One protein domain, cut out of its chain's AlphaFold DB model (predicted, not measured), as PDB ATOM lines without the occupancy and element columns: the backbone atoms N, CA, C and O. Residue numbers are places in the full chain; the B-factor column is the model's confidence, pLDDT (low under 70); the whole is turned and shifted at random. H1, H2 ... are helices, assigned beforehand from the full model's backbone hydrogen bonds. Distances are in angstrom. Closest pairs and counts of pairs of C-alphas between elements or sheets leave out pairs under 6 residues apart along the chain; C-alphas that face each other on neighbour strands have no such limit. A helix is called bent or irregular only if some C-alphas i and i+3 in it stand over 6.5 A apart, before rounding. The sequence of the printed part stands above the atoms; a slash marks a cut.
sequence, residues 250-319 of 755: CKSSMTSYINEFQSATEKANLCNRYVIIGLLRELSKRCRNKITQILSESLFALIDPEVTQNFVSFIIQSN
ATOM      1  N   CYS A 250      19.141   2.640 -43.791       78.19
ATOM      2  CA  CYS A 250      18.865   3.246 -42.491       78.19
ATOM      3  C   CYS A 250      19.671   2.580 -41.356       78.19
ATOM      4  O   CYS A 250      20.298   3.288 -40.564       78.19
ATOM      5  N   LYS A 251      19.725   1.236 -41.309       78.50
ATOM      6  CA  LYS A 251      20.535   0.449 -40.352       78.50
ATOM      7  C   LYS A 251      22.026   0.773 -40.488       78.50
ATOM      8  O   LYS A 251      22.693   1.042 -39.487       78.50
ATOM      9  N   SER A 252      22.540   0.850 -41.718       80.44
ATOM     10  CA  SER A 252      23.923   1.246 -42.018       80.44
ATOM     11  C   SER A 252      24.227   2.683 -41.567       80.44
ATOM     12  O   SER A 252      25.205   2.923 -40.853       80.44
ATOM     13  N   SER A 253      23.342   3.631 -41.891       80.12
ATOM     14  CA  SER A 253      23.482   5.046 -41.518       80.12
ATOM     15  C   SER A 253      23.502   5.254 -40.001       80.12
ATOM     16  O   SER A 253      24.325   6.018 -39.494       80.12
ATOM     17  N   MET A 254      22.644   4.551 -39.253       81.81
ATOM     18  CA  MET A 254      22.678   4.580 -37.789       81.81
ATOM     19  C   MET A 254      23.921   3.913 -37.217       81.81
ATOM     20  O   MET A 254      24.555   4.495 -36.342       81.81
ATOM     21  N   THR A 255      24.303   2.736 -37.721       80.44
ATOM     22  CA  THR A 255      25.529   2.040 -37.294       80.44
ATOM     23  C   THR A 255      26.753   2.951 -37.442       80.44
ATOM     24  O   THR A 255      27.593   2.998 -36.548       80.44
ATOM     25  N   SER A 256      26.819   3.757 -38.510       85.69
ATOM     26  CA  SER A 256      27.862   4.774 -38.692       85.69
ATOM     27  C   SER A 256      27.889   5.808 -37.553       85.69
ATOM     28  O   SER A 256      28.927   5.987 -36.914       85.69
ATOM     29  N   TYR A 257      26.748   6.427 -37.214       82.19
ATOM     30  CA  TYR A 257      26.670   7.387 -36.100       82.19
ATOM     31  C   TYR A 257      26.890   6.746 -34.722       82.19
ATOM     32  O   TYR A 257      27.473   7.379 -33.844       82.19
ATOM     33  N   ILE A 258      26.448   5.504 -34.514       76.88
ATOM     34  CA  ILE A 258      26.681   4.753 -33.275       76.88
ATOM     35  C   ILE A 258      28.178   4.457 -33.120       76.88
ATOM     36  O   ILE A 258      28.713   4.634 -32.028       76.88
ATOM     37  N   ASN A 259      28.883   4.110 -34.200       82.19
ATOM     38  CA  ASN A 259      30.329   3.876 -34.187       82.19
ATOM     39  C   ASN A 259      31.136   5.181 -34.018       82.19
ATOM     40  O   ASN A 259      32.100   5.202 -33.248       82.19
ATOM     41  N   GLU A 260      30.730   6.285 -34.667       83.38
ATOM     42  CA  GLU A 260      31.269   7.642 -34.424       83.38
ATOM     43  C   GLU A 260      31.150   7.991 -32.933       83.38
ATOM     44  O   GLU A 260      32.130   8.367 -32.284       83.38
ATOM     45  N   PHE A 261      29.954   7.797 -32.372       80.31
ATOM     46  CA  PHE A 261      29.645   8.064 -30.974       80.31
ATOM     47  C   PHE A 261      30.446   7.178 -30.017       80.31
ATOM     48  O   PHE A 261      31.071   7.691 -29.090       80.31
ATOM     49  N   GLN A 262      30.482   5.862 -30.236       76.69
ATOM     50  CA  GLN A 262      31.275   4.935 -29.427       76.69
ATOM     51  C   GLN A 262      32.752   5.338 -29.447       76.69
ATOM     52  O   GLN A 262      33.323   5.579 -28.388       76.69
ATOM     53  N   SER A 263      33.347   5.564 -30.622       82.56
ATOM     54  CA  SER A 263      34.757   5.962 -30.715       82.56
ATOM     55  C   SER A 263      35.045   7.353 -30.127       82.56
ATOM     56  O   SER A 263      36.174   7.618 -29.708       82.56
ATOM     57  N   ALA A 264      34.067   8.262 -30.078       77.38
ATOM     58  CA  ALA A 264      34.193   9.537 -29.370       77.38
ATOM     59  C   ALA A 264      34.071   9.369 -27.843       77.38
ATOM     60  O   ALA A 264      34.817   9.998 -27.094       77.38
ATOM     61  N   THR A 265      33.163   8.504 -27.378       75.06
ATOM     62  CA  THR A 265      32.921   8.259 -25.947       75.06
ATOM     63  C   THR A 265      33.978   7.369 -25.290       75.06
ATOM     64  O   THR A 265      34.354   7.663 -24.164       75.06
ATOM     65  N   GLU A 266      34.563   6.386 -25.985       76.88
ATOM     66  CA  GLU A 266      35.717   5.603 -25.491       76.88
ATOM     67  C   GLU A 266      36.943   6.490 -25.191       76.88
ATOM     68  O   GLU A 266      37.776   6.144 -24.358       76.88
ATOM     69  N   LYS A 267      37.048   7.661 -25.836       77.56
ATOM     70  CA  LYS A 267      38.115   8.654 -25.604       77.56
ATOM     71  C   LYS A 267      37.754   9.699 -24.537       77.56
ATOM     72  O   LYS A 267      38.578  10.557 -24.227       77.56
ATOM     73  N   ALA A 268      36.533   9.670 -23.998       69.81
ATOM     74  CA  ALA A 268      36.000  10.687 -23.100       69.81
ATOM     75  C   ALA A 268      35.607  10.078 -21.747       69.81
ATOM     76  O   ALA A 268      34.740   9.216 -21.656       69.81
ATOM     77  N   ASN A 269      36.198  10.577 -20.659       67.88
ATOM     78  CA  ASN A 269      35.930  10.065 -19.315       67.88
ATOM     79  C   ASN A 269      34.586  10.611 -18.770       67.88
ATOM     80  O   ASN A 269      34.530  11.577 -18.003       67.88
ATOM     81  N   LEU A 270      33.473  10.049 -19.260       67.75
ATOM     82  CA  LEU A 270      32.107  10.568 -19.106       67.75
ATOM     83  C   LEU A 270      31.497  10.315 -17.715       67.75
ATOM     84  O   LEU A 270      30.536   9.568 -17.553       67.75
ATOM     85  N   CYS A 271      31.990  11.019 -16.699       63.16
ATOM     86  CA  CYS A 271      31.516  10.874 -15.316       63.16
ATOM     87  C   CYS A 271      30.110  11.469 -15.043       63.16
ATOM     88  O   CYS A 271      29.532  11.225 -13.985       63.16
ATOM     89  N   ASN A 272      29.548  12.293 -15.941       68.94
ATOM     90  CA  ASN A 272      28.328  13.068 -15.669       68.94
ATOM     91  C   ASN A 272      27.087  12.512 -16.397       68.94
ATOM     92  O   ASN A 272      26.950  12.640 -17.616       68.94
ATOM     93  N   ARG A 273      26.119  11.997 -15.623       53.31
ATOM     94  CA  ARG A 273      24.833  11.460 -16.112       53.31
ATOM     95  C   ARG A 273      24.057  12.423 -17.021       53.31
ATOM     96  O   ARG A 273      23.426  11.969 -17.971       53.31
ATOM     97  N   TYR A 274      24.083  13.732 -16.762       54.94
ATOM     98  CA  TYR A 274      23.380  14.710 -17.604       54.94
ATOM     99  C   TYR A 274      24.074  14.922 -18.952       54.94
ATOM    100  O   TYR A 274      23.388  15.094 -19.959       54.94
ATOM    101  N   VAL A 275      25.409  14.837 -18.991       63.53
ATOM    102  CA  VAL A 275      26.183  14.875 -20.242       63.53
ATOM    103  C   VAL A 275      25.898  13.620 -21.066       63.53
ATOM    104  O   VAL A 275      25.563  13.748 -22.237       63.53
ATOM    105  N   ILE A 276      25.899  12.430 -20.449       64.06
ATOM    106  CA  ILE A 276      25.516  11.171 -21.116       64.06
ATOM    107  C   ILE A 276      24.095  11.265 -21.704       64.06
ATOM    108  O   ILE A 276      23.890  10.950 -22.872       64.06
ATOM    109  N   ILE A 277      23.113  11.754 -20.936       61.38
ATOM    110  CA  ILE A 277      21.729  11.926 -21.421       61.38
ATOM    111  C   ILE A 277      21.646  12.957 -22.561       61.38
ATOM    112  O   ILE A 277      20.866  12.768 -23.493       61.38
ATOM    113  N   GLY A 278      22.430  14.039 -22.513       67.06
ATOM    114  CA  GLY A 278      22.511  15.023 -23.597       67.06
ATOM    115  C   GLY A 278      23.105  14.435 -24.880       67.06
ATOM    116  O   GLY A 278      22.529  14.596 -25.954       67.06
ATOM    117  N   LEU A 279      24.204  13.692 -24.748       71.38
ATOM    118  CA  LEU A 279      24.888  13.000 -25.839       71.38
ATOM    119  C   LEU A 279      23.979  11.955 -26.510       71.38
ATOM    120  O   LEU A 279      23.810  11.991 -27.727       71.38
ATOM    121  N   LEU A 280      23.318  11.088 -25.734       73.56
ATOM    122  CA  LEU A 280      22.377  10.090 -26.266       73.56
ATOM    123  C   LEU A 280      21.162  10.733 -26.961       73.56
ATOM    124  O   LEU A 280      20.690  10.225 -27.977       73.56
ATOM    125  N   ARG A 281      20.671  11.878 -26.463       74.00
ATOM    126  CA  ARG A 281      19.598  12.645 -27.123       74.00
ATOM    127  C   ARG A 281      20.031  13.222 -28.467       74.00
ATOM    128  O   ARG A 281      19.248  13.175 -29.410       74.00
ATOM    129  N   GLU A 282      21.245  13.761 -28.565       79.06
ATOM    130  CA  GLU A 282      21.765  14.289 -29.831       79.06
ATOM    131  C   GLU A 282      22.049  13.159 -30.834       79.06
ATOM    132  O   GLU A 282      21.705  13.304 -32.003       79.06
ATOM    133  N   LEU A 283      22.556  12.001 -30.389       78.69
ATOM    134  CA  LEU A 283      22.684  10.805 -31.234       78.69
ATOM    135  C   LEU A 283      21.319  10.337 -31.768       78.69
ATOM    136  O   LEU A 283      21.155  10.183 -32.978       78.69
ATOM    137  N   SER A 284      20.327  10.172 -30.887       75.81
ATOM    138  CA  SER A 284      18.955   9.796 -31.261       75.81
ATOM    139  C   SER A 284      18.349  10.790 -32.261       75.81
ATOM    140  O   SER A 284      17.771  10.386 -33.269       75.81
ATOM    141  N   LYS A 285      18.557  12.097 -32.051       83.50
ATOM    142  CA  LYS A 285      18.133  13.164 -32.968       83.50
ATOM    143  C   LYS A 285      18.850  13.101 -34.323       83.50
ATOM    144  O   LYS A 285      18.187  13.267 -35.343       83.50
ATOM    145  N   ARG A 286      20.162  12.840 -34.369       83.69
ATOM    146  CA  ARG A 286      20.911  12.651 -35.629       83.69
ATOM    147  C   ARG A 286      20.393  11.446 -36.414       83.69
ATOM    148  O   ARG A 286      20.100  11.587 -37.598       83.69
ATOM    149  N   CYS A 287      20.196  10.311 -35.742       81.62
ATOM    150  CA  CYS A 287      19.616   9.109 -36.342       81.62
ATOM    151  C   CYS A 287      18.202   9.388 -36.877       81.62
ATOM    152  O   CYS A 287      17.946   9.163 -38.057       81.62
ATOM    153  N   ARG A 288      17.317   9.987 -36.061       84.81
ATOM    154  CA  ARG A 288      15.958  10.380 -36.475       84.81
ATOM    155  C   ARG A 288      15.974  11.296 -37.694       84.81
ATOM    156  O   ARG A 288      15.223  11.053 -38.633       84.81
ATOM    157  N   ASN A 289      16.831  12.316 -37.701       86.12
ATOM    158  CA  ASN A 289      16.944  13.254 -38.815       86.12
ATOM    159  C   ASN A 289      17.428  12.560 -40.095       86.12
ATOM    160  O   ASN A 289      16.830  12.780 -41.144       86.12
ATOM    161  N   LYS A 290      18.462  11.706 -40.028       87.94
ATOM    162  CA  LYS A 290      18.987  11.024 -41.222       87.94
ATOM    163  C   LYS A 290      18.033   9.952 -41.752       87.94
ATOM    164  O   LYS A 290      17.869   9.866 -42.962       87.94
ATOM    165  N   ILE A 291      17.345   9.202 -40.889       83.75
ATOM    166  CA  ILE A 291      16.286   8.283 -41.335       83.75
ATOM    167  C   ILE A 291      15.134   9.080 -41.950       83.75
ATOM    168  O   ILE A 291      14.709   8.758 -43.049       83.75
ATOM    169  N   THR A 292      14.669  10.160 -41.310       85.38
ATOM    170  CA  THR A 292      13.602  11.007 -41.880       85.38
ATOM    171  C   THR A 292      14.006  11.558 -43.251       85.38
ATOM    172  O   THR A 292      13.185  11.530 -44.162       85.38
ATOM    173  N   GLN A 293      15.270  11.972 -43.426       87.19
ATOM    174  CA  GLN A 293      15.824  12.364 -44.725       87.19
ATOM    175  C   GLN A 293      15.731  11.208 -45.736       87.19
ATOM    176  O   GLN A 293      15.066  11.366 -46.754       87.19
ATOM    177  N   ILE A 294      16.313  10.041 -45.428       82.50
ATOM    178  CA  ILE A 294      16.316   8.851 -46.301       82.50
ATOM    179  C   ILE A 294      14.887   8.432 -46.685       82.50
ATOM    180  O   ILE A 294      14.621   8.128 -47.843       82.50
ATOM    181  N   LEU A 295      13.933   8.471 -45.749       81.38
ATOM    182  CA  LEU A 295      12.532   8.158 -46.035       81.38
ATOM    183  C   LEU A 295      11.868   9.224 -46.923       81.38
ATOM    184  O   LEU A 295      11.153   8.857 -47.855       81.38
ATOM    185  N   SER A 296      12.137  10.517 -46.701       80.75
ATOM    186  CA  SER A 296      11.684  11.603 -47.592       80.75
ATOM    187  C   SER A 296      12.377  11.614 -48.964       80.75
ATOM    188  O   SER A 296      11.861  12.205 -49.905       80.75
ATOM    189  N   GLU A 297      13.504  10.914 -49.084       77.62
ATOM    190  CA  GLU A 297      14.236  10.621 -50.322       77.62
ATOM    191  C   GLU A 297      13.861   9.228 -50.886       77.62
ATOM    192  O   GLU A 297      14.484   8.733 -51.828       77.62
ATOM    193  N   SER A 298      12.776   8.611 -50.390       77.50
ATOM    194  CA  SER A 298      12.262   7.304 -50.836       77.50
ATOM    195  C   SER A 298      10.768   7.303 -51.207       77.50
ATOM    196  O   SER A 298      10.066   8.308 -51.123       77.50
ATOM    197  N   LEU A 299      10.232   6.115 -51.516       71.12
ATOM    198  CA  LEU A 299       8.790   5.851 -51.651       71.12
ATOM    199  C   LEU A 299       7.932   6.323 -50.455       71.12
ATOM    200  O   LEU A 299       6.742   6.581 -50.637       71.12
ATOM    201  N   PHE A 300       8.517   6.496 -49.261       71.62
ATOM    202  CA  PHE A 300       7.832   7.085 -48.103       71.62
ATOM    203  C   PHE A 300       7.532   8.590 -48.259       71.62
ATOM    204  O   PHE A 300       6.669   9.106 -47.559       71.62
ATOM    205  N   ALA A 301       8.118   9.289 -49.235       70.56
ATOM    206  CA  ALA A 301       7.719  10.652 -49.602       70.56
ATOM    207  C   ALA A 301       6.272  10.758 -50.136       70.56
ATOM    208  O   ALA A 301       5.723  11.854 -50.230       70.56
ATOM    209  N   LEU A 302       5.660   9.625 -50.510       63.91
ATOM    210  CA  LEU A 302       4.257   9.509 -50.934       63.91
ATOM    211  C   LEU A 302       3.348   8.921 -49.835       63.91
ATOM    212  O   LEU A 302       2.182   8.624 -50.096       63.91
ATOM    213  N   ILE A 303       3.891   8.696 -48.637       67.56
ATOM    214  CA  ILE A 303       3.218   8.100 -47.481       67.56
ATOM    215  C   ILE A 303       2.845   9.200 -46.478       67.56
ATOM    216  O   ILE A 303       3.442  10.276 -46.458       67.56
ATOM    217  N   ASP A 304       1.830   8.940 -45.654       72.94
ATOM    218  CA  ASP A 304       1.415   9.873 -44.611       72.94
ATOM    219  C   ASP A 304       2.578  10.194 -43.632       72.94
ATOM    220  O   ASP A 304       3.337   9.289 -43.242       72.94
ATOM    221  N   PRO A 305       2.756  11.466 -43.218       76.69
ATOM    222  CA  PRO A 305       3.803  11.855 -42.278       76.69
ATOM    223  C   PRO A 305       3.776  11.109 -40.936       76.69
ATOM    224  O   PRO A 305       4.847  10.859 -40.381       76.69
ATOM    225  N   GLU A 306       2.603  10.736 -40.413       75.50
ATOM    226  CA  GLU A 306       2.477   9.995 -39.150       75.50
ATOM    227  C   GLU A 306       3.084   8.594 -39.284       75.50
ATOM    228  O   GLU A 306       3.948   8.204 -38.497       75.50
ATOM    229  N   VAL A 307       2.754   7.889 -40.366       67.25
ATOM    230  CA  VAL A 307       3.283   6.549 -40.662       67.25
ATOM    231  C   VAL A 307       4.784   6.600 -40.932       67.25
ATOM    232  O   VAL A 307       5.528   5.719 -40.505       67.25
ATOM    233  N   THR A 308       5.254   7.667 -41.582       76.94
ATOM    234  CA  THR A 308       6.689   7.923 -41.742       76.94
ATOM    235  C   THR A 308       7.366   8.082 -40.377       76.94
ATOM    236  O   THR A 308       8.402   7.465 -40.142       76.94
ATOM    237  N   GLN A 309       6.781   8.824 -39.426       80.12
ATOM    238  CA  GLN A 309       7.321   8.918 -38.060       80.12
ATOM    239  C   GLN A 309       7.241   7.592 -37.284       80.12
ATOM    240  O   GLN A 309       8.149   7.310 -36.494       80.12
ATOM    241  N   ASN A 310       6.223   6.763 -37.526       74.81
ATOM    242  CA  ASN A 310       6.116   5.418 -36.952       74.81
ATOM    243  C   ASN A 310       7.240   4.509 -37.484       74.81
ATOM    244  O   ASN A 310       7.957   3.905 -36.690       74.81
ATOM    245  N   PHE A 311       7.498   4.509 -38.798       76.31
ATOM    246  CA  PHE A 311       8.588   3.743 -39.419       76.31
ATOM    247  C   PHE A 311       9.984   4.237 -38.983       76.31
ATOM    248  O   PHE A 311      10.854   3.420 -38.686       76.31
ATOM    249  N   VAL A 312      10.194   5.557 -38.834       80.75
ATOM    250  CA  VAL A 312      11.421   6.119 -38.220       80.75
ATOM    251  C   VAL A 312      11.607   5.608 -36.789       80.75
ATOM    252  O   VAL A 312      12.718   5.247 -36.404       80.75
ATOM    253  N   SER A 313      10.537   5.604 -35.990       78.06
ATOM    254  CA  SER A 313      10.593   5.196 -34.581       78.06
ATOM    255  C   SER A 313      10.890   3.701 -34.452       78.06
ATOM    256  O   SER A 313      11.776   3.333 -33.683       78.06
ATOM    257  N   PHE A 314      10.238   2.876 -35.276       75.88
ATOM    258  CA  PHE A 314      10.494   1.441 -35.388       75.88
ATOM    259  C   PHE A 314      11.956   1.139 -35.743       75.88
ATOM    260  O   PHE A 314      12.604   0.394 -35.014       75.88
ATOM    261  N   ILE A 315      12.509   1.763 -36.794       73.25
ATOM    262  CA  ILE A 315      13.914   1.562 -37.197       73.25
ATOM    263  C   ILE A 315      14.871   1.857 -36.036       73.25
ATOM    264  O   ILE A 315      15.816   1.102 -35.813       73.25
ATOM    265  N   ILE A 316      14.649   2.955 -35.302       74.00
ATOM    266  CA  ILE A 316      15.500   3.337 -34.164       74.00
ATOM    267  C   ILE A 316      15.401   2.293 -33.042       74.00
ATOM    268  O   ILE A 316      16.430   1.902 -32.499       74.00
ATOM    269  N   GLN A 317      14.189   1.825 -32.727       71.00
ATOM    270  CA  GLN A 317      13.943   0.800 -31.707       71.00
ATOM    271  C   GLN A 317      14.590  -0.545 -32.071       71.00
ATOM    272  O   GLN A 317      15.298  -1.115 -31.242       71.00
ATOM    273  N   SER A 318      14.447  -1.003 -33.321       64.81
ATOM    274  CA  SER A 318      15.026  -2.253 -33.848       64.81
ATOM    275  C   SER A 318      16.547  -2.182 -34.092       64.81
ATOM    276  O   SER A 318      17.080  -2.824 -34.998       64.81
ATOM    277  N   ASN A 319      17.243  -1.291 -33.380       66.94
ATOM    278  CA  ASN A 319      18.696  -1.128 -33.388       66.94
ATOM    279  C   ASN A 319      19.236  -0.652 -32.012       66.94
ATOM    280  O   ASN A 319      20.409  -0.284 -31.908       66.94
TER     281      ASN A 319
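This is residues 250 to 319 of the 755 residues of the protein "Transmembrane protein, putative" of Tetrahymena thermophila (strain SB210) (UniProt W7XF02). The model shows a long helical hairpin, H1 and H2, that opens toward its own link, with a third helix, H4, folded back across the later part of H2. The short H3 makes the turn at the end of the rod where H2 leads to H4, and residues 266 to 275 stick out at the other end. There are 70 residues printed, with four named helices in the order H1, H2, H3, H4 and no named strand; the class is all helix. The whole is loose, with a radius of gyration of the C-alphas of 13.9 A, and its outline is a rod of 45 by 21 by 17 A.

Find C-alpha 250 at (18.865, 3.246, -42.491); there H1 begins, and it holds residues 250 to 265, 22.3 A from first to last C-alpha. Next look at C-alpha 273 at (24.833, 11.460, -16.112), where H2 begins; it is the longest helix, residues 273 to 296, 34.1 A long. H3 follows with residues 299 to 302, 5.9 A. H4 holds residues 305 to 317, 18.4 A, and ends with C-alpha 317 at (13.943, 0.800, -31.707). None of the helices is bent or irregular.

Begin with H1 and H2, a helical hairpin: they touch at a shallow tilt of 24 degrees and run opposite ways. Their closest C-alphas are those of Met 254 and Cys 287, 5.7 A apart, and H2 touches H1 with residues 283 to 294 alone. With residues 284 to 295 alone, H2 touches H4, at a steep tilt of 51 degrees, opposite ways; look at the C-alphas of Ile 291 and Val 312, the closest at 6.2 A. H1 and H4 are close but not clearly touching, with the C-alphas of Lys 251 and Ile 315 the closest at 7.4 A. H3 is close to but not clearly touching H2, closest at the C-alphas of Leu 295 and Ala 301, 6.5 A. It stands likewise to H4, closest at the C-alphas of Phe 300 and Thr 308, 6.5 A. H1 and H3 are apart. In H1, H2 and H4 every O i to N i+4 pair is within hydrogen-bond range; H3 is too short for such a pair, and its one O i to N i+3 pair is within range.

The two C-alphas farthest apart are those of Cys 271 and Leu 302, 44.9 A. Residues 266 to 275, of which 273 to 275 belong to H2, stand free; the body without them spans 38 by 20 by 17 A. The printed part has no cut and no long link: H1 to H2 is short, and H2 to H3 and H3 to H4 are tight. The mean pLDDT of the printed part is 75.5, and it is under 70 at residues 268 to 278, 302 to 303, 307 and 318 to 319.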